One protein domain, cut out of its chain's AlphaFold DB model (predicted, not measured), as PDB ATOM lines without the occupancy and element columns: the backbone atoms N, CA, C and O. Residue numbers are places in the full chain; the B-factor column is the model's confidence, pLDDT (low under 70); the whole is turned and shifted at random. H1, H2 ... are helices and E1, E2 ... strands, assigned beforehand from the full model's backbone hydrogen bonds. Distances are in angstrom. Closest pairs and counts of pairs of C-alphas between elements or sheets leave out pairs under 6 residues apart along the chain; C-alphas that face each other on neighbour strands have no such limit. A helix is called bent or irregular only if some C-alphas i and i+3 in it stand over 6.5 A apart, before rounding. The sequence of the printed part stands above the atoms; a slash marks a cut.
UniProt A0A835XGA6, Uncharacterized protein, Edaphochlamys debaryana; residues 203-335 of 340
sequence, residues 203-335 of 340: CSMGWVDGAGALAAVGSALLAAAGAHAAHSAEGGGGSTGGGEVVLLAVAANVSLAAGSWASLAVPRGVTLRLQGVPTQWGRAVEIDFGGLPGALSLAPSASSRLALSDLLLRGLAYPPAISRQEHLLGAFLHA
ATOM      1  N   CYS A 203      59.440  48.525  -8.665       76.62
ATOM      2  CA  CYS A 203      58.031  48.684  -8.365       76.62
ATOM      3  C   CYS A 203      57.359  49.872  -9.030       76.62
ATOM      4  O   CYS A 203      57.937  50.938  -9.208       76.62
ATOM      5  N   SER A 204      56.082  49.706  -9.338       78.25
ATOM      6  CA  SER A 204      55.223  50.799  -9.784       78.25
ATOM      7  C   SER A 204      54.241  51.162  -8.684       78.25
ATOM      8  O   SER A 204      53.630  50.267  -8.105       78.25
ATOM      9  N   MET A 205      54.071  52.455  -8.408       79.94
ATOM     10  CA  MET A 205      53.150  52.934  -7.378       79.94
ATOM     11  C   MET A 205      52.087  53.853  -7.984       79.94
ATOM     12  O   MET A 205      52.365  54.605  -8.919       79.94
ATOM     13  N   GLY A 206      50.864  53.808  -7.458       76.31
ATOM     14  CA  GLY A 206      49.765  54.638  -7.948       76.31
ATOM     15  C   GLY A 206      48.702  54.923  -6.895       76.31
ATOM     16  O   GLY A 206      48.542  54.169  -5.939       76.31
ATOM     17  N   TRP A 207      47.965  56.012  -7.104       81.56
ATOM     18  CA  TRP A 207      46.800  56.395  -6.309       81.56
ATOM     19  C   TRP A 207      45.545  56.282  -7.153       81.56
ATOM     20  O   TRP A 207      45.554  56.634  -8.335       81.56
ATOM     21  N   VAL A 208      44.472  55.794  -6.543       82.88
ATOM     22  CA  VAL A 208      43.180  55.629  -7.204       82.88
ATOM     23  C   VAL A 208      42.063  56.065  -6.263       82.88
ATOM     24  O   VAL A 208      42.042  55.716  -5.084       82.88
ATOM     25  N   ASP A 209      41.125  56.841  -6.787       83.69
ATOM     26  CA  ASP A 209      40.028  57.478  -6.049       83.69
ATOM     27  C   ASP A 209      38.644  57.041  -6.560       83.69
ATOM     28  O   ASP A 209      37.616  57.615  -6.209       83.69
ATOM     29  N   GLY A 210      38.597  55.984  -7.374       84.81
ATOM     30  CA  GLY A 210      37.354  55.438  -7.899       84.81
ATOM     31  C   GLY A 210      37.562  54.218  -8.789       84.81
ATOM     32  O   GLY A 210      38.684  53.877  -9.166       84.81
ATOM     33  N   ALA A 211      36.455  53.573  -9.166       84.00
ATOM     34  CA  ALA A 211      36.468  52.363  -9.995       84.00
ATOM     35  C   ALA A 211      37.145  52.588 -11.356       84.00
ATOM     36  O   ALA A 211      37.955  51.774 -11.785       84.00
ATOM     37  N   GLY A 212      36.867  53.715 -12.018       83.50
ATOM     38  CA  GLY A 212      37.490  54.046 -13.304       83.50
ATOM     39  C   GLY A 212      39.008  54.232 -13.195       83.50
ATOM     40  O   GLY A 212      39.752  53.686 -14.009       83.50
ATOM     41  N   ALA A 213      39.471  54.939 -12.160       83.44
ATOM     42  CA  ALA A 213      40.895  55.143 -11.900       83.44
ATOM     43  C   ALA A 213      41.597  53.824 -11.551       83.44
ATOM     44  O   ALA A 213      42.660  53.533 -12.095       83.44
ATOM     45  N   LEU A 214      40.974  52.987 -10.714       84.56
ATOM     46  CA  LEU A 214      41.491  51.662 -10.375       84.56
ATOM     47  C   LEU A 214      41.619  50.768 -11.620       84.56
ATOM     48  O   LEU A 214      42.649  50.116 -11.782       84.56
ATOM     49  N   ALA A 215      40.639  50.792 -12.529       83.38
ATOM     50  CA  ALA A 215      40.708  50.052 -13.790       83.38
ATOM     51  C   ALA A 215      41.843  50.565 -14.685       83.38
ATOM     52  O   ALA A 215      42.663  49.779 -15.151       83.38
ATOM     53  N   ALA A 216      41.896  51.878 -14.920       81.94
ATOM     54  CA  ALA A 216      42.836  52.480 -15.858       81.94
ATOM     55  C   ALA A 216      44.283  52.425 -15.346       81.94
ATOM     56  O   ALA A 216      45.162  51.890 -16.023       81.94
ATOM     57  N   VAL A 217      44.529  52.939 -14.137       81.62
ATOM     58  CA  VAL A 217      45.867  53.011 -13.535       81.62
ATOM     59  C   VAL A 217      46.351  51.614 -13.168       81.62
ATOM     60  O   VAL A 217      47.463  51.238 -13.534       81.62
ATOM     61  N   GLY A 218      45.512  50.815 -12.503       82.94
ATOM     62  CA  GLY A 218      45.888  49.470 -12.079       82.94
ATOM     63  C   GLY A 218      46.247  48.567 -13.259       82.94
ATOM     64  O   GLY A 218      47.308  47.945 -13.243       82.94
ATOM     65  N   SER A 219      45.434  48.556 -14.321       84.31
ATOM     66  CA  SER A 219      45.719  47.738 -15.511       84.31
ATOM     67  C   SER A 219      46.971  48.205 -16.250       84.31
ATOM     68  O   SER A 219      47.762  47.371 -16.687       84.31
ATOM     69  N   ALA A 220      47.190  49.519 -16.363       83.19
ATOM     70  CA  ALA A 220      48.385  50.060 -17.007       83.19
ATOM     71  C   ALA A 220      49.668  49.676 -16.252       83.19
ATOM     72  O   ALA A 220      50.630  49.211 -16.868       83.19
ATOM     73  N   LEU A 221      49.673  49.810 -14.920       84.31
ATOM     74  CA  LEU A 221      50.827  49.441 -14.096       84.31
ATOM     75  C   LEU A 221      51.080  47.928 -14.107       84.31
ATOM     76  O   LEU A 221      52.226  47.503 -14.237       84.31
ATOM     77  N   LEU A 222      50.025  47.112 -14.030       85.69
ATOM     78  CA  LEU A 222      50.137  45.652 -14.107       85.69
ATOM     79  C   LEU A 222      50.647  45.186 -15.476       85.69
ATOM     80  O   LEU A 222      51.499  44.302 -15.529       85.69
ATOM     81  N   ALA A 223      50.191  45.793 -16.574       85.12
ATOM     82  CA  ALA A 223      50.677  45.477 -17.917       85.12
ATOM     83  C   ALA A 223      52.170  45.809 -18.077       85.12
ATOM     84  O   ALA A 223      52.935  44.983 -18.580       85.12
ATOM     85  N   ALA A 224      52.601  46.979 -17.595       78.88
ATOM     86  CA  ALA A 224      54.009  47.373 -17.607       78.88
ATOM     87  C   ALA A 224      54.873  46.431 -16.748       78.88
ATOM     88  O   ALA A 224      55.903  45.942 -17.213       78.88
ATOM     89  N   ALA A 225      54.427  46.110 -15.528       81.81
ATOM     90  CA  ALA A 225      55.114  45.176 -14.637       81.81
ATOM     91  C   ALA A 225      55.208  43.763 -15.237       81.81
ATOM     92  O   ALA A 225      56.262  43.134 -15.177       81.81
ATOM     93  N   GLY A 226      54.139  43.274 -15.873       81.62
ATOM     94  CA  GLY A 226      54.133  41.978 -16.552       81.62
ATOM     95  C   GLY A 226      55.115  41.915 -17.723       81.62
ATOM     96  O   GLY A 226      55.857  40.940 -17.848       81.62
ATOM     97  N   ALA A 227      55.168  42.968 -18.546       80.31
ATOM     98  CA  ALA A 227      56.146  43.071 -19.625       80.31
ATOM     99  C   ALA A 227      57.581  43.036 -19.078       80.31
ATOM    100  O   ALA A 227      58.426  42.315 -19.611       80.31
ATOM    101  N   HIS A 228      57.854  43.747 -17.981       73.06
ATOM    102  CA  HIS A 228      59.169  43.725 -17.341       73.06
ATOM    103  C   HIS A 228      59.528  42.356 -16.760       73.06
ATOM    104  O   HIS A 228      60.625  41.863 -17.022       73.06
ATOM    105  N   ALA A 229      58.608  41.721 -16.029       76.56
ATOM    106  CA  ALA A 229      58.822  40.401 -15.441       76.56
ATOM    107  C   ALA A 229      59.143  39.343 -16.511       76.56
ATOM    108  O   ALA A 229      60.034  38.517 -16.311       76.56
ATOM    109  N   ALA A 230      58.479  39.406 -17.671       76.19
ATOM    110  CA  ALA A 230      58.758  38.522 -18.801       76.19
ATOM    111  C   ALA A 230      60.181  38.713 -19.361       76.19
ATOM    112  O   ALA A 230      60.912  37.739 -19.517       76.19
ATOM    113  N   HIS A 231      60.613  39.962 -19.575       70.44
ATOM    114  CA  HIS A 231      61.962  40.258 -20.082       70.44
ATOM    115  C   HIS A 231      63.064  39.828 -19.101       70.44
ATOM    116  O   HIS A 231      64.133  39.386 -19.516       70.44
ATOM    117  N   SER A 232      62.818  39.953 -17.793       66.88
ATOM    118  CA  SER A 232      63.770  39.523 -16.763       66.88
ATOM    119  C   SER A 232      63.917  37.997 -16.701       66.88
ATOM    120  O   SER A 232      65.007  37.507 -16.420       66.88
ATOM    121  N   ALA A 233      62.852  37.244 -16.996       64.25
ATOM    122  CA  ALA A 233      62.877  35.781 -17.014       64.25
ATOM    123  C   ALA A 233      63.655  35.205 -18.215       64.25
ATOM    124  O   ALA A 233      64.289  34.159 -18.089       64.25
ATOM    125  N   GLU A 234      63.646  35.890 -19.360       61.03
ATOM    126  CA  GLU A 234      64.389  35.480 -20.564       61.03
ATOM    127  C   GLU A 234      65.901  35.757 -20.462       61.03
ATOM    128  O   GLU A 234      66.702  35.100 -21.125       61.03
ATOM    129  N   GLY A 235      66.313  36.675 -19.582       55.41
ATOM    130  CA  GLY A 235      67.706  37.098 -19.387       55.41
ATOM    131  C   GLY A 235      68.645  36.088 -18.705       55.41
ATOM    132  O   GLY A 235      69.777  36.446 -18.391       55.41
ATOM    133  N   GLY A 236      68.214  34.848 -18.448       44.47
ATOM    134  CA  GLY A 236      69.080  33.719 -18.063       44.47
ATOM    135  C   GLY A 236      69.737  33.764 -16.672       44.47
ATOM    136  O   GLY A 236      70.360  32.784 -16.265       44.47
ATOM    137  N   GLY A 237      69.598  34.848 -15.909       44.62
ATOM    138  CA  GLY A 237      70.050  34.911 -14.520       44.62
ATOM    139  C   GLY A 237      68.996  34.315 -13.594       44.62
ATOM    140  O   GLY A 237      67.896  34.853 -13.516       44.62
ATOM    141  N   GLY A 238      69.321  33.229 -12.888       39.53
ATOM    142  CA  GLY A 238      68.469  32.587 -11.878       39.53
ATOM    143  C   GLY A 238      68.151  33.495 -10.683       39.53
ATOM    144  O   GLY A 238      68.620  33.260  -9.575       39.53
ATOM    145  N   SER A 239      67.359  34.545 -10.903       43.00
ATOM    146  CA  SER A 239      66.822  35.420  -9.868       43.00
ATOM    147  C   SER A 239      65.666  34.701  -9.186       43.00
ATOM    148  O   SER A 239      64.524  34.717  -9.639       43.00
ATOM    149  N   THR A 240      65.970  34.032  -8.081       43.41
ATOM    150  CA  THR A 240      64.994  33.327  -7.245       43.41
ATOM    151  C   THR A 240      64.233  34.247  -6.279       43.41
ATOM    152  O   THR A 240      63.644  33.742  -5.327       43.41
ATOM    153  N   GLY A 241      64.207  35.576  -6.462       46.31
ATOM    154  CA  GLY A 241      63.602  36.437  -5.428       46.31
ATOM    155  C   GLY A 241      63.215  37.880  -5.759       46.31
ATOM    156  O   GLY A 241      62.630  38.533  -4.897       46.31
ATOM    157  N   GLY A 242      63.485  38.396  -6.958       55.66
ATOM    158  CA  GLY A 242      63.156  39.782  -7.320       55.66
ATOM    159  C   GLY A 242      61.929  39.887  -8.223       55.66
ATOM    160  O   GLY A 242      62.082  40.119  -9.416       55.66
ATOM    161  N   GLY A 243      60.723  39.654  -7.698       69.50
ATOM    162  CA  GLY A 243      59.485  39.892  -8.458       69.50
ATOM    163  C   GLY A 243      59.218  41.389  -8.660       69.50
ATOM    164  O   GLY A 243      59.610  42.206  -7.826       69.50
ATOM    165  N   GLU A 244      58.538  41.750  -9.749       81.00
ATOM    166  CA  GLU A 244      58.045  43.118  -9.963       81.00
ATOM    167  C   GLU A 244      56.906  43.401  -8.973       81.00
ATOM    168  O   GLU A 244      56.014  42.568  -8.791       81.00
ATOM    169  N   VAL A 245      56.918  44.563  -8.322       83.94
ATOM    170  CA  VAL A 245      55.896  44.927  -7.331       83.94
ATOM    171  C   VAL A 245      55.023  46.061  -7.869       83.94
ATOM    172  O   VAL A 245      55.516  47.064  -8.369       83.94
ATOM    173  N   VAL A 246      53.707  45.939  -7.769       85.06
ATOM    174  CA  VAL A 246      52.759  47.019  -8.064       85.06
ATOM    175  C   VAL A 246      52.057  47.383  -6.765       85.06
ATOM    176  O   VAL A 246      51.455  46.518  -6.142       85.06
ATOM    177  N   LEU A 247      52.145  48.640  -6.341       85.44
ATOM    178  CA  LEU A 247      51.558  49.145  -5.099       85.44
ATOM    179  C   LEU A 247      50.474  50.174  -5.448       85.44
ATOM    180  O   LEU A 247      50.750  51.174  -6.107       85.44
ATOM    181  N   LEU A 248      49.229  49.936  -5.039       85.69
ATOM    182  CA  LEU A 248      48.105  50.834  -5.309       85.69
ATOM    183  C   LEU A 248      47.461  51.299  -4.003       85.69
ATOM    184  O   LEU A 248      46.973  50.482  -3.220       85.69
ATOM    185  N   ALA A 249      47.430  52.615  -3.806       85.94
ATOM    186  CA  ALA A 249      46.731  53.276  -2.714       85.94
ATOM    187  C   ALA A 249      45.302  53.615  -3.150       85.94
ATOM    188  O   ALA A 249      45.096  54.300  -4.154       85.94
ATOM    189  N   VAL A 250      44.313  53.142  -2.398       86.62
ATOM    190  CA  VAL A 250      42.888  53.347  -2.666       86.62
ATOM    191  C   VAL A 250      42.373  54.409  -1.702       86.62
ATOM    192  O   VAL A 250      42.285  54.172  -0.500       86.62
ATOM    193  N   ALA A 251      42.076  55.595  -2.232       85.38
ATOM    194  CA  ALA A 251      41.781  56.796  -1.449       85.38
ATOM    195  C   ALA A 251      40.291  57.011  -1.149       85.38
ATOM    196  O   ALA A 251      39.932  57.857  -0.331       85.38
ATOM    197  N   ALA A 252      39.415  56.268  -1.818       84.62
ATOM    198  CA  ALA A 252      37.974  56.380  -1.663       84.62
ATOM    199  C   ALA A 252      37.312  55.016  -1.833       84.62
ATOM    200  O   ALA A 252      37.878  54.113  -2.444       84.62
ATOM    201  N   ASN A 253      36.092  54.882  -1.310       86.00
ATOM    202  CA  ASN A 253      35.312  53.668  -1.501       86.00
ATOM    203  C   ASN A 253      35.042  53.447  -2.991       86.00
ATOM    204  O   ASN A 253      34.543  54.332  -3.689       86.00
ATOM    205  N   VAL A 254      35.344  52.245  -3.460       86.12
ATOM    206  CA  VAL A 254      35.186  51.830  -4.847       86.12
ATOM    207  C   VAL A 254      34.041  50.834  -4.925       86.12
ATOM    208  O   VAL A 254      34.025  49.857  -4.190       86.12
ATOM    209  N   SER A 255      33.100  51.048  -5.843       86.31
ATOM    210  CA  SER A 255      32.094  50.046  -6.202       86.31
ATOM    211  C   SER A 255      32.202  49.748  -7.690       86.31
ATOM    212  O   SER A 255      32.224  50.663  -8.519       86.31
ATOM    213  N   LEU A 256      32.336  48.470  -8.024       83.75
ATOM    214  CA  LEU A 256      32.507  47.995  -9.387       83.75
ATOM    215  C   LEU A 256      31.138  47.650  -9.976       83.75
ATOM    216  O   LEU A 256      30.458  46.735  -9.517       83.75
ATOM    217  N   ALA A 257      30.737  48.381 -11.015       75.19
ATOM    218  CA  ALA A 257      29.505  48.104 -11.740       75.19
ATOM    219  C   ALA A 257      29.738  47.068 -12.853       75.19
ATOM    220  O   ALA A 257      30.741  47.108 -13.573       75.19
ATOM    221  N   ALA A 258      28.780  46.157 -13.027       64.12
ATOM    222  CA  ALA A 258      28.779  45.214 -14.139       64.12
ATOM    223  C   ALA A 258      28.748  45.959 -15.486       64.12
ATOM    224  O   ALA A 258      27.923  46.848 -15.690       64.12
ATOM    225  N   GLY A 259      29.642  45.591 -16.408       65.31
ATOM    226  CA  GLY A 259      29.686  46.124 -17.778       65.31
ATOM    227  C   GLY A 259      30.745  47.199 -18.049       65.31
ATOM    228  O   GLY A 259      31.070  47.415 -19.212       65.31
ATOM    229  N   SER A 260      31.330  47.828 -17.024       66.31
ATOM    230  CA  SER A 260      32.430  48.802 -17.186       66.31
ATOM    231  C   SER A 260      33.777  48.315 -16.647       66.31
ATOM    232  O   SER A 260      34.810  48.929 -16.911       66.31
ATOM    233  N   TRP A 261      33.784  47.207 -15.902       75.56
ATOM    234  CA  TRP A 261      34.978  46.667 -15.266       75.56
ATOM    235  C   TRP A 261      35.595  45.515 -16.066       75.56
ATOM    236  O   TRP A 261      34.954  44.487 -16.274       75.56
ATOM    237  N   ALA A 262      36.858  45.673 -16.473       69.06
ATOM    238  CA  ALA A 262      37.564  44.727 -17.342       69.06
ATOM    239  C   ALA A 262      38.372  43.637 -16.606       69.06
ATOM    240  O   ALA A 262      38.935  42.780 -17.277       69.06
ATOM    241  N   SER A 263      38.379  43.610 -15.266       76.69
ATOM    242  CA  SER A 263      39.313  42.849 -14.407       76.69
ATOM    243  C   SER A 263      40.661  43.537 -14.183       76.69
ATOM    244  O   SER A 263      41.239  44.120 -15.095       76.69
ATOM    245  N   LEU A 264      41.188  43.409 -12.963       81.75
ATOM    246  CA  LEU A 264      42.611  43.582 -12.678       81.75
ATOM    247  C   LEU A 264      43.296  42.216 -12.758       81.75
ATOM    248  O   LEU A 264      43.092  41.367 -11.890       81.75
ATOM    249  N   ALA A 265      44.107  41.999 -13.790       85.06
ATOM    250  CA  ALA A 265      44.845  40.754 -13.980       85.06
ATOM    251  C   ALA A 265      46.298  40.903 -13.514       85.06
ATOM    252  O   ALA A 265      47.057  41.683 -14.085       85.06
ATOM    253  N   VAL A 266      46.694  40.144 -12.489       84.56
ATOM    254  CA  VAL A 266      48.057  40.122 -11.943       84.56
ATOM    255  C   VAL A 266      48.915  39.129 -12.737       84.56
ATOM    256  O   VAL A 266      48.663  37.920 -12.658       84.56
ATOM    257  N   PRO A 267      49.927  39.590 -13.499       85.69
ATOM    258  CA  PRO A 267      50.755  38.714 -14.326       85.69
ATOM    259  C   PRO A 267      51.665  37.787 -13.509       85.69
ATOM    260  O   PRO A 267      51.859  37.950 -12.303       85.69
ATOM    261  N   ARG A 268      52.274  36.804 -14.183       83.19
ATOM    262  CA  ARG A 268      53.280  35.925 -13.566       83.19
ATOM    263  C   ARG A 268      54.500  36.734 -13.119       83.19
ATOM    264  O   ARG A 268      54.963  37.596 -13.858       83.19
ATOM    265  N   GLY A 269      55.033  36.420 -11.937       79.00
ATOM    266  CA  GLY A 269      56.203  37.111 -11.379       79.00
ATOM    267  C   GLY A 269      55.925  38.526 -10.859       79.00
ATOM    268  O   GLY A 269      56.876  39.232 -10.525       79.00
ATOM    269  N   VAL A 270      54.649  38.931 -10.783       83.94
ATOM    270  CA  VAL A 270      54.219  40.237 -10.271       83.94
ATOM    271  C   VAL A 270      53.518  40.076  -8.921       83.94
ATOM    272  O   VAL A 270      52.655  39.213  -8.746       83.94
ATOM    273  N   THR A 271      53.867  40.933  -7.964       85.50
ATOM    274  CA  THR A 271      53.153  41.092  -6.692       85.50
ATOM    275  C   THR A 271      52.340  42.377  -6.727       85.50
ATOM    276  O   THR A 271      52.916  43.453  -6.829       85.50
ATOM    277  N   LEU A 272      51.017  42.289  -6.618       85.94
ATOM    278  CA  LEU A 272      50.139  43.447  -6.450       85.94
ATOM    279  C   LEU A 272      49.847  43.661  -4.961       85.94
ATOM    280  O   LEU A 272      49.354  42.746  -4.310       85.94
ATOM    281  N   ARG A 273      50.081  44.857  -4.421       86.06
ATOM    282  CA  ARG A 273      49.542  45.289  -3.128       86.06
ATOM    283  C   ARG A 273      48.462  46.336  -3.334       86.06
ATOM    284  O   ARG A 273      48.710  47.351  -3.977       86.06
ATOM    285  N   LEU A 274      47.290  46.101  -2.752       86.25
ATOM    286  CA  LEU A 274      46.249  47.116  -2.605       86.25
ATOM    287  C   LEU A 274      46.221  47.568  -1.145       86.25
ATOM    288  O   LEU A 274      46.135  46.729  -0.245       86.25
ATOM    289  N   GLN A 275      46.278  48.876  -0.913       84.88
ATOM    290  CA  GLN A 275      46.208  49.449   0.427       84.88
ATOM    291  C   GLN A 275      45.161  50.549   0.506       84.88
ATOM    292  O   GLN A 275      45.120  51.433  -0.345       84.88
ATOM    293  N   GLY A 276      44.318  50.496   1.529       82.88
ATOM    294  CA  GLY A 276      43.337  51.535   1.800       82.88
ATOM    295  C   GLY A 276      43.999  52.709   2.496       82.88
ATOM    296  O   GLY A 276      44.765  52.528   3.437       82.88
ATOM    297  N   VAL A 277      43.706  53.918   2.034       82.94
ATOM    298  CA  VAL A 277      44.176  55.141   2.686       82.94
ATOM    299  C   VAL A 277      43.164  55.482   3.774       82.94
ATOM    300  O   VAL A 277      42.008  55.760   3.440       82.94
ATOM    301  N   PRO A 278      43.537  55.443   5.065       68.19
ATOM    302  CA  PRO A 278      42.592  55.690   6.139       68.19
ATOM    303  C   PRO A 278      41.912  57.040   5.943       68.19
ATOM    304  O   PRO A 278      42.558  58.073   5.768       68.19
ATOM    305  N   THR A 279      40.582  57.042   5.981       66.75
ATOM    306  CA  THR A 279      39.846  58.308   5.988       66.75
ATOM    307  C   THR A 279      40.200  59.094   7.252       66.75
ATOM    308  O   THR A 279      40.550  58.510   8.278       66.75
ATOM    309  N   GLN A 280      40.003  60.416   7.233       61.41
ATOM    310  CA  GLN A 280      40.138  61.290   8.416       61.41
ATOM    311  C   GLN A 280      39.367  60.800   9.667       61.41
ATOM    312  O   GLN A 280      39.542  61.329  10.757       61.41
ATOM    313  N   TRP A 281      38.460  59.830   9.507       66.31
ATOM    314  CA  TRP A 281      37.569  59.307  10.540       66.31
ATOM    315  C   TRP A 281      37.962  57.875  10.949       66.31
ATOM    316  O   TRP A 281      37.179  57.183  11.597       66.31
ATOM    317  N   GLY A 282      39.141  57.401  10.524       64.19
ATOM    318  CA  GLY A 282      39.687  56.085  10.861       64.19
ATOM    319  C   GLY A 282      38.933  54.903  10.245       64.19
ATOM    320  O   GLY A 282      39.121  53.768  10.675       64.19
ATOM    321  N   ARG A 283      38.054  55.138   9.261       68.50
ATOM    322  CA  ARG A 283      37.357  54.053   8.557       68.50
ATOM    323  C   ARG A 283      38.248  53.489   7.456       68.50
ATOM    324  O   ARG A 283      38.792  54.268   6.670       68.50
ATOM    325  N   ALA A 284      38.335  52.159   7.409       75.38
ATOM    326  CA  ALA A 284      38.956  51.421   6.315       75.38
ATOM    327  C   ALA A 284      38.227  51.706   4.996       75.38
ATOM    328  O   ALA A 284      37.004  51.879   4.978       75.38
ATOM    329  N   VAL A 285      38.986  51.749   3.905       82.50
ATOM    330  CA  VAL A 285      38.448  51.988   2.564       82.50
ATOM    331  C   VAL A 285      37.828  50.705   2.024       82.50
ATOM    332  O   VAL A 285      38.377  49.619   2.195       82.50
ATOM    333  N   GLU A 286      36.672  50.821   1.380       86.25
ATOM    334  CA  GLU A 286      35.934  49.678   0.844       86.25
ATOM    335  C   GLU A 286      36.147  49.503  -0.665       86.25
ATOM    336  O   GLU A 286      36.087  50.472  -1.419       86.25
ATOM    337  N   ILE A 287      36.325  48.259  -1.114       86.44
ATOM    338  CA  ILE A 287      36.192  47.864  -2.522       86.44
ATOM    339  C   ILE A 287      35.054  46.850  -2.621       86.44
ATOM    340  O   ILE A 287      35.196  45.698  -2.207       86.44
ATOM    341  N   ASP A 288      33.928  47.278  -3.177       86.88
ATOM    342  CA  ASP A 288      32.789  46.429  -3.494       86.88
ATOM    343  C   ASP A 288      32.894  45.919  -4.933       86.88
ATOM    344  O   ASP A 288      32.748  46.668  -5.899       86.88
ATOM    345  N   PHE A 289      33.143  44.623  -5.077       80.12
ATOM    346  CA  PHE A 289      33.236  43.940  -6.359       80.12
ATOM    347  C   PHE A 289      31.870  43.617  -6.975       80.12
ATOM    348  O   PHE A 289      31.829  43.088  -8.083       80.12
ATOM    349  N   GLY A 290      30.754  43.894  -6.291       77.81
ATOM    350  CA  GLY A 290      29.412  43.784  -6.872       77.81
ATOM    351  C   GLY A 290      29.018  42.372  -7.326       77.81
ATOM    352  O   GLY A 290      28.152  42.214  -8.182       77.81
ATOM    353  N   GLY A 291      29.669  41.331  -6.801       71.88
ATOM    354  CA  GLY A 291      29.477  39.939  -7.209       71.88
ATOM    355  C   GLY A 291      30.150  39.578  -8.533       71.88
ATOM    356  O   GLY A 291      29.865  38.510  -9.070       71.88
ATOM    357  N   LEU A 292      31.015  40.440  -9.077       72.19
ATOM    358  CA  LEU A 292      31.630  40.242 -10.386       72.19
ATOM    359  C   LEU A 292      32.677  39.117 -10.346       72.19
ATOM    360  O   LEU A 292      33.734  39.277  -9.720       72.19
ATOM    361  N   PRO A 293      32.434  37.981 -11.030       66.88
ATOM    362  CA  PRO A 293      33.430  36.928 -11.127       66.88
ATOM    363  C   PRO A 293      34.645  37.442 -11.906       66.88
ATOM    364  O   PRO A 293      34.510  38.081 -12.947       66.88
ATOM    365  N   GLY A 294      35.844  37.174 -11.389       69.94
ATOM    366  CA  GLY A 294      37.091  37.551 -12.054       69.94
ATOM    367  C   GLY A 294      37.411  39.043 -12.020       69.94
ATOM    368  O   GLY A 294      38.291  39.471 -12.753       69.94
ATOM    369  N   ALA A 295      36.762  39.851 -11.175       74.94
ATOM    370  CA  ALA A 295      37.095  41.270 -11.059       74.94
ATOM    371  C   ALA A 295      38.550  41.529 -10.608       74.94
ATOM    372  O   ALA A 295      39.129  42.556 -10.962       74.94
ATOM    373  N   LEU A 296      39.152  40.568  -9.910       77.19
ATOM    374  CA  LEU A 296      40.583  40.471  -9.654       77.19
ATOM    375  C   LEU A 296      41.019  39.043  -9.993       77.19
ATOM    376  O   LEU A 296      40.397  38.084  -9.533       77.19
ATOM    377  N   SER A 297      42.050  38.896 -10.819       77.38
ATOM    378  CA  SER A 297      42.549  37.596 -11.268       77.38
ATOM    379  C   SER A 297      44.063  37.515 -11.107       77.38
ATOM    380  O   SER A 297      44.770  38.483 -11.374       77.38
ATOM    381  N   LEU A 298      44.581  36.368 -10.667       78.25
ATOM    382  CA  LEU A 298      46.021  36.097 -10.684       78.25
ATOM    383  C   LEU A 298      46.346  35.071 -11.757       78.25
ATOM    384  O   LEU A 298      45.675  34.044 -11.872       78.25
ATOM    385  N   ALA A 299      47.423  35.322 -12.502       74.88
ATOM    386  CA  ALA A 299      47.947  34.355 -13.448       74.88
ATOM    387  C   ALA A 299      48.232  33.018 -12.734       74.88
ATOM    388  O   ALA A 299      48.771  33.032 -11.623       74.88
ATOM    389  N   PRO A 300      47.923  31.862 -13.347       65.38
ATOM    390  CA  PRO A 300      48.139  30.554 -12.737       65.38
ATOM    391  C   PRO A 300      49.646  30.271 -12.631       65.38
ATOM    392  O   PRO A 300      50.288  29.858 -13.603       65.38
ATOM    393  N   SER A 301      50.228  30.592 -11.471       62.44
ATOM    394  CA  SER A 301      51.616  30.322 -11.077       62.44
ATOM    395  C   SER A 301      51.819  30.624  -9.587       62.44
ATOM    396  O   SER A 301      51.154  31.504  -9.056       62.44
ATOM    397  N   ALA A 302      52.791  29.982  -8.932       60.12
ATOM    398  CA  ALA A 302      53.159  30.288  -7.541       60.12
ATOM    399  C   ALA A 302      53.889  31.643  -7.361       60.12
ATOM    400  O   ALA A 302      54.234  32.021  -6.240       60.12
ATOM    401  N   SER A 303      54.170  32.361  -8.457       70.50
ATOM    402  CA  SER A 303      54.952  33.603  -8.459       70.50
ATOM    403  C   SER A 303      54.118  34.880  -8.581       70.50
ATOM    404  O   SER A 303      54.655  35.960  -8.351       70.50
ATOM    405  N   SER A 304      52.831  34.786  -8.924       76.00
ATOM    406  CA  SER A 304      51.885  35.906  -8.865       76.00
ATOM    407  C   SER A 304      51.324  36.017  -7.444       76.00
ATOM    408  O   SER A 304      50.917  35.019  -6.847       76.00
ATOM    409  N   ARG A 305      51.331  37.222  -6.863       79.75
ATOM    410  CA  ARG A 305      50.896  37.442  -5.471       79.75
ATOM    411  C   ARG A 305      49.977  38.650  -5.354       79.75
ATOM    412  O   ARG A 305      50.157  39.636  -6.063       79.75
ATOM    413  N   LEU A 306      49.022  38.572  -4.428       80.81
ATOM    414  CA  LEU A 306      48.200  39.698  -3.994       80.81
ATOM    415  C   LEU A 306      48.403  39.917  -2.492       80.81
ATOM    416  O   LEU A 306      48.211  38.990  -1.710       80.81
ATOM    417  N   ALA A 307      48.744  41.141  -2.106       81.38
ATOM    418  CA  ALA A 307      48.760  41.614  -0.729       81.38
ATOM    419  C   ALA A 307      47.658  42.665  -0.532       81.38
ATOM    420  O   ALA A 307      47.400  43.487  -1.412       81.38
ATOM    421  N   LEU A 308      47.003  42.636   0.624       81.81
ATOM    422  CA  LEU A 308      45.910  43.538   0.976       81.81
ATOM    423  C   LEU A 308      46.176  44.102   2.371       81.81
ATOM    424  O   LEU A 308      46.528  43.343   3.271       81.81
ATOM    425  N   SER A 309      45.984  45.406   2.556       79.38
ATOM    426  CA  SER A 309      46.078  46.064   3.866       79.38
ATOM    427  C   SER A 309      45.072  47.196   3.964       79.38
ATOM    428  O   SER A 309      44.801  47.860   2.969       79.38
ATOM    429  N   ASP A 310      44.524  47.422   5.157       78.50
ATOM    430  CA  ASP A 310      43.670  48.583   5.461       78.50
ATOM    431  C   ASP A 310      42.442  48.743   4.537       78.50
ATOM    432  O   ASP A 310      41.899  49.837   4.366       78.50
ATOM    433  N   LEU A 311      41.984  47.632   3.948       79.81
ATOM    434  CA  LEU A 311      40.850  47.559   3.029       79.81
ATOM    435  C   LEU A 311      39.755  46.638   3.557       79.81
ATOM    436  O   LEU A 311      40.024  45.579   4.124       79.81
ATOM    437  N   LEU A 312      38.511  47.001   3.260       80.06
ATOM    438  CA  LEU A 312      37.358  46.118   3.344       80.06
ATOM    439  C   LEU A 312      36.981  45.659   1.931       80.06
ATOM    440  O   LEU A 312      36.632  46.478   1.086       80.06
ATOM    441  N   LEU A 313      37.021  44.353   1.665       81.00
ATOM    442  CA  LEU A 313      36.552  43.806   0.389       81.00
ATOM    443  C   LEU A 313      35.106  43.316   0.527       81.00
ATOM    444  O   LEU A 313      34.805  42.505   1.404       81.00
ATOM    445  N   ARG A 314      34.214  43.791  -0.345       79.06
ATOM    446  CA  ARG A 314      32.792  43.414  -0.391       79.06
ATOM    447  C   ARG A 314      32.406  42.891  -1.768       79.06
ATOM    448  O   ARG A 314      33.134  43.068  -2.736       79.06
ATOM    449  N   GLY A 315      31.305  42.145  -1.836       71.56
ATOM    450  CA  GLY A 315      30.790  41.634  -3.108       71.56
ATOM    451  C   GLY A 315      31.738  40.680  -3.844       71.56
ATOM    452  O   GLY A 315      31.627  40.539  -5.055       71.56
ATOM    453  N   LEU A 316      32.680  40.025  -3.160       68.19
ATOM    454  CA  LEU A 316      33.494  38.981  -3.783       68.19
ATOM    455  C   LEU A 316      32.604  37.776  -4.112       68.19
ATOM    456  O   LEU A 316      31.925  37.241  -3.233       68.19
ATOM    457  N   ALA A 317      32.598  37.351  -5.375       60.47
ATOM    458  CA  ALA A 317      31.857  36.166  -5.791       60.47
ATOM    459  C   ALA A 317      32.416  34.916  -5.088       60.47
ATOM    460  O   ALA A 317      33.621  34.663  -5.137       60.47
ATOM    461  N   TYR A 318      31.545  34.125  -4.453       51.97
ATOM    462  CA  TYR A 318      31.918  32.811  -3.924       51.97
ATOM    463  C   TYR A 318      32.253  31.861  -5.083       51.97
ATOM    464  O   TYR A 318      31.421  31.696  -5.979       51.97
ATOM    465  N   PRO A 319      33.423  31.194  -5.084       53.16
ATOM    466  CA  PRO A 319      33.684  30.092  -5.983       53.16
ATOM    467  C   PRO A 319      32.629  29.010  -5.749       53.16
ATOM    468  O   PRO A 319      32.340  28.677  -4.596       53.16
ATOM    469  N   PRO A 320      32.082  28.414  -6.814       52.03
ATOM    470  CA  PRO A 320      30.980  27.462  -6.702       52.03
ATOM    471  C   PRO A 320      31.344  26.141  -5.988       52.03
ATOM    472  O   PRO A 320      30.462  25.318  -5.774       52.03
ATOM    473  N   ALA A 321      32.612  25.915  -5.611       52.75
ATOM    474  CA  ALA A 321      33.126  24.611  -5.179       52.75
ATOM    475  C   ALA A 321      34.031  24.637  -3.923       52.75
ATOM    476  O   ALA A 321      35.043  23.938  -3.886       52.75
ATOM    477  N   ILE A 322      33.709  25.418  -2.883       50.19
ATOM    478  CA  ILE A 322      34.492  25.404  -1.627       50.19
ATOM    479  C   ILE A 322      33.699  24.767  -0.486       50.19
ATOM    480  O   ILE A 322      32.667  25.275  -0.060       50.19
ATOM    481  N   SER A 323      34.221  23.653   0.033       43.69
ATOM    482  CA  SER A 323      33.633  22.866   1.123       43.69
ATOM    483  C   SER A 323      34.175  23.208   2.521       43.69
ATOM    484  O   SER A 323      33.691  22.642   3.500       43.69
ATOM    485  N   ARG A 324      35.150  24.127   2.660       38.19
ATOM    486  CA  ARG A 324      35.682  24.585   3.965       38.19
ATOM    487  C   ARG A 324      36.015  26.080   3.989       38.19
ATOM    488  O   ARG A 324      36.679  26.589   3.091       38.19
ATOM    489  N   GLN A 325      35.583  26.760   5.053       38.34
ATOM    490  CA  GLN A 325      35.648  28.222   5.224       38.34
ATOM    491  C   GLN A 325      37.059  28.778   5.514       38.34
ATOM    492  O   GLN A 325      37.285  29.979   5.437       38.34
ATOM    493  N   GLU A 326      38.034  27.927   5.813       36.66
ATOM    494  CA  GLU A 326      39.342  28.340   6.348       36.66
ATOM    495  C   GLU A 326      40.352  28.742   5.247       36.66
ATOM    496  O   GLU A 326      41.416  29.276   5.533       36.66
ATOM    497  N   HIS A 327      40.010  28.522   3.968       35.62
ATOM    498  CA  HIS A 327      40.884  28.747   2.801       35.62
ATOM    499  C   HIS A 327      40.359  29.837   1.839       35.62
ATOM    500  O   HIS A 327      40.836  29.962   0.709       35.62
ATOM    501  N   LEU A 328      39.355  30.618   2.262       44.69
ATOM    502  CA  LEU A 328      38.533  31.436   1.363       44.69
ATOM    503  C   LEU A 328      39.318  32.575   0.680       44.69
ATOM    504  O   LEU A 328      39.181  32.745  -0.521       44.69
ATOM    505  N   LEU A 329      40.206  33.317   1.350       44.69
ATOM    506  CA  LEU A 329      40.832  34.473   0.679       44.69
ATOM    507  C   LEU A 329      41.798  34.072  -0.461       44.69
ATOM    508  O   LEU A 329      41.783  34.679  -1.529       44.69
ATOM    509  N   GLY A 330      42.600  33.019  -0.261       38.91
ATOM    510  CA  GLY A 330      43.572  32.534  -1.252       38.91
ATOM    511  C   GLY A 330      42.952  31.713  -2.391       38.91
ATOM    512  O   GLY A 330      43.397  31.813  -3.531       38.91
ATOM    513  N   ALA A 331      41.891  30.943  -2.117       38.81
ATOM    514  CA  ALA A 331      41.190  30.156  -3.136       38.81
ATOM    515  C   ALA A 331      40.289  31.014  -4.046       38.81
ATOM    516  O   ALA A 331      40.100  30.682  -5.216       38.81
ATOM    517  N   PHE A 332      39.763  32.138  -3.544       45.06
ATOM    518  CA  PHE A 332      38.856  33.020  -4.294       45.06
ATOM    519  C   PHE A 332      39.555  33.787  -5.412       45.06
ATOM    520  O   PHE A 332      38.971  34.035  -6.463       45.06
ATOM    521  N   LEU A 333      40.820  34.126  -5.203       46.47
ATOM    522  CA  LEU A 333      41.632  34.867  -6.158       46.47
ATOM    523  C   LEU A 333      42.277  33.960  -7.225       46.47
ATOM    524  O   LEU A 333      42.693  34.432  -8.282       46.47
ATOM    525  N   HIS A 334      42.321  32.646  -6.977       38.28
ATOM    526  CA  HIS A 334      42.903  31.650  -7.882       38.28
ATOM    527  C   HIS A 334      41.892  31.051  -8.882       38.28
ATOM    528  O   HIS A 334      42.289  30.451  -9.879       38.28
ATOM    529  N   ALA A 335      40.587  31.248  -8.667       33.69
ATOM    530  CA  ALA A 335      39.526  30.638  -9.479       33.69
ATOM    531  C   ALA A 335      39.340  31.254 -10.886       33.69
ATOM    532  O   ALA A 335      38.593  30.709 -11.692       33.69
TER     533      ALA A 335
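AT A GLANCE: This is residues 203 to 335 of the 340 residues of an uncharacterized protein of Edaphochlamys debaryana (UniProt A0A835XGA6). The chain is wound in stacked turns: E3, E4 and E5 make one turn, E6, E7 and E8 lie strand beside strand on it as the next, and the long helix H1 covers the E1 and E2 part of the sheet that runs through the stack. Residues 234 to 240, of which 234 belongs to H1, stick out past the body at the end of H1, and the poorly formed helix H2 sits at the other end of the stack, beside E6. The printed part has 133 residues with two named helices and eight named strands, in the order E1 H1 E2 E3 E4 E5 E6 E7 E8 H2, a mixed class. The largest sheet, E1 E2 E4 E7, and the pairs E3 E6 and E5 E8 are parallel. The whole is compact, with a radius of gyration of the C-alphas of 15.2 A, and spans 47 by 38 by 29 A.

HOW THE PARTS SIT: E1, residues 203 to 208, is an edge strand. H1, residues 211 to 234, is on the sheet at a height of 8.1 A, over E1 and E2, residues 244 to 250; it runs along the strands, at 0 degrees to E2 on the local plane. These form two layers, helix on one face of a sheet, and E1, H1, E2 is a strand-helix-strand unit, two parallel neighbours with a helix between, with a right-handed crossover. N 206 and O 247 are 3.0 A apart, within hydrogen-bond range. The closest C-alphas of H1 and E3, residues 264 to 266, are those of Ser 219 and Leu 264, 5.9 A apart. E4, residues 270 to 276, is the parallel neighbour of E2, with N 273 and O 246 at 2.8 A. E5 is residues 285 to 288. E6, residues 296 to 298, is parallel to E3, with N 266 and O 297 at 2.8 A. E7, residues 305 to 309, is the other edge strand; N 307 and O 272 of E4 are 2.8 A apart. E8, residues 311 to 314, is parallel to E5, with N 287 and O 312 at 2.8 A. H2, residues 325 to 334, is irregular: C-alphas 326 and 329 are 8.5 A apart. The closest C-alphas of H2 and E6 are those of Leu 333 and Ser 297, 5.9 A apart. In H1 every O i to N i+4 pair is within hydrogen-bond range; in H2 2 of 6 are, and 1 of 7 O i to N i+3 pairs.

IN THESE COORDINATES: E1 begins at C-alpha 203, (58.031, 48.684, -8.365). H1 is 34.3 A long, E2 19.7 A and E4 19.8 A. H2 ends at C-alpha 334, (42.903, 31.650, -7.882).

THE WHOLE: The C-alphas farthest apart are those of Gly 236 and Trp 281, 49.7 A. The printed part has no cut; the link E2 to E3 is long, 13 residues. Mean pLDDT of the printed part is 71.5, and residues 232 to 243 and 316 to 335 are among those under 70.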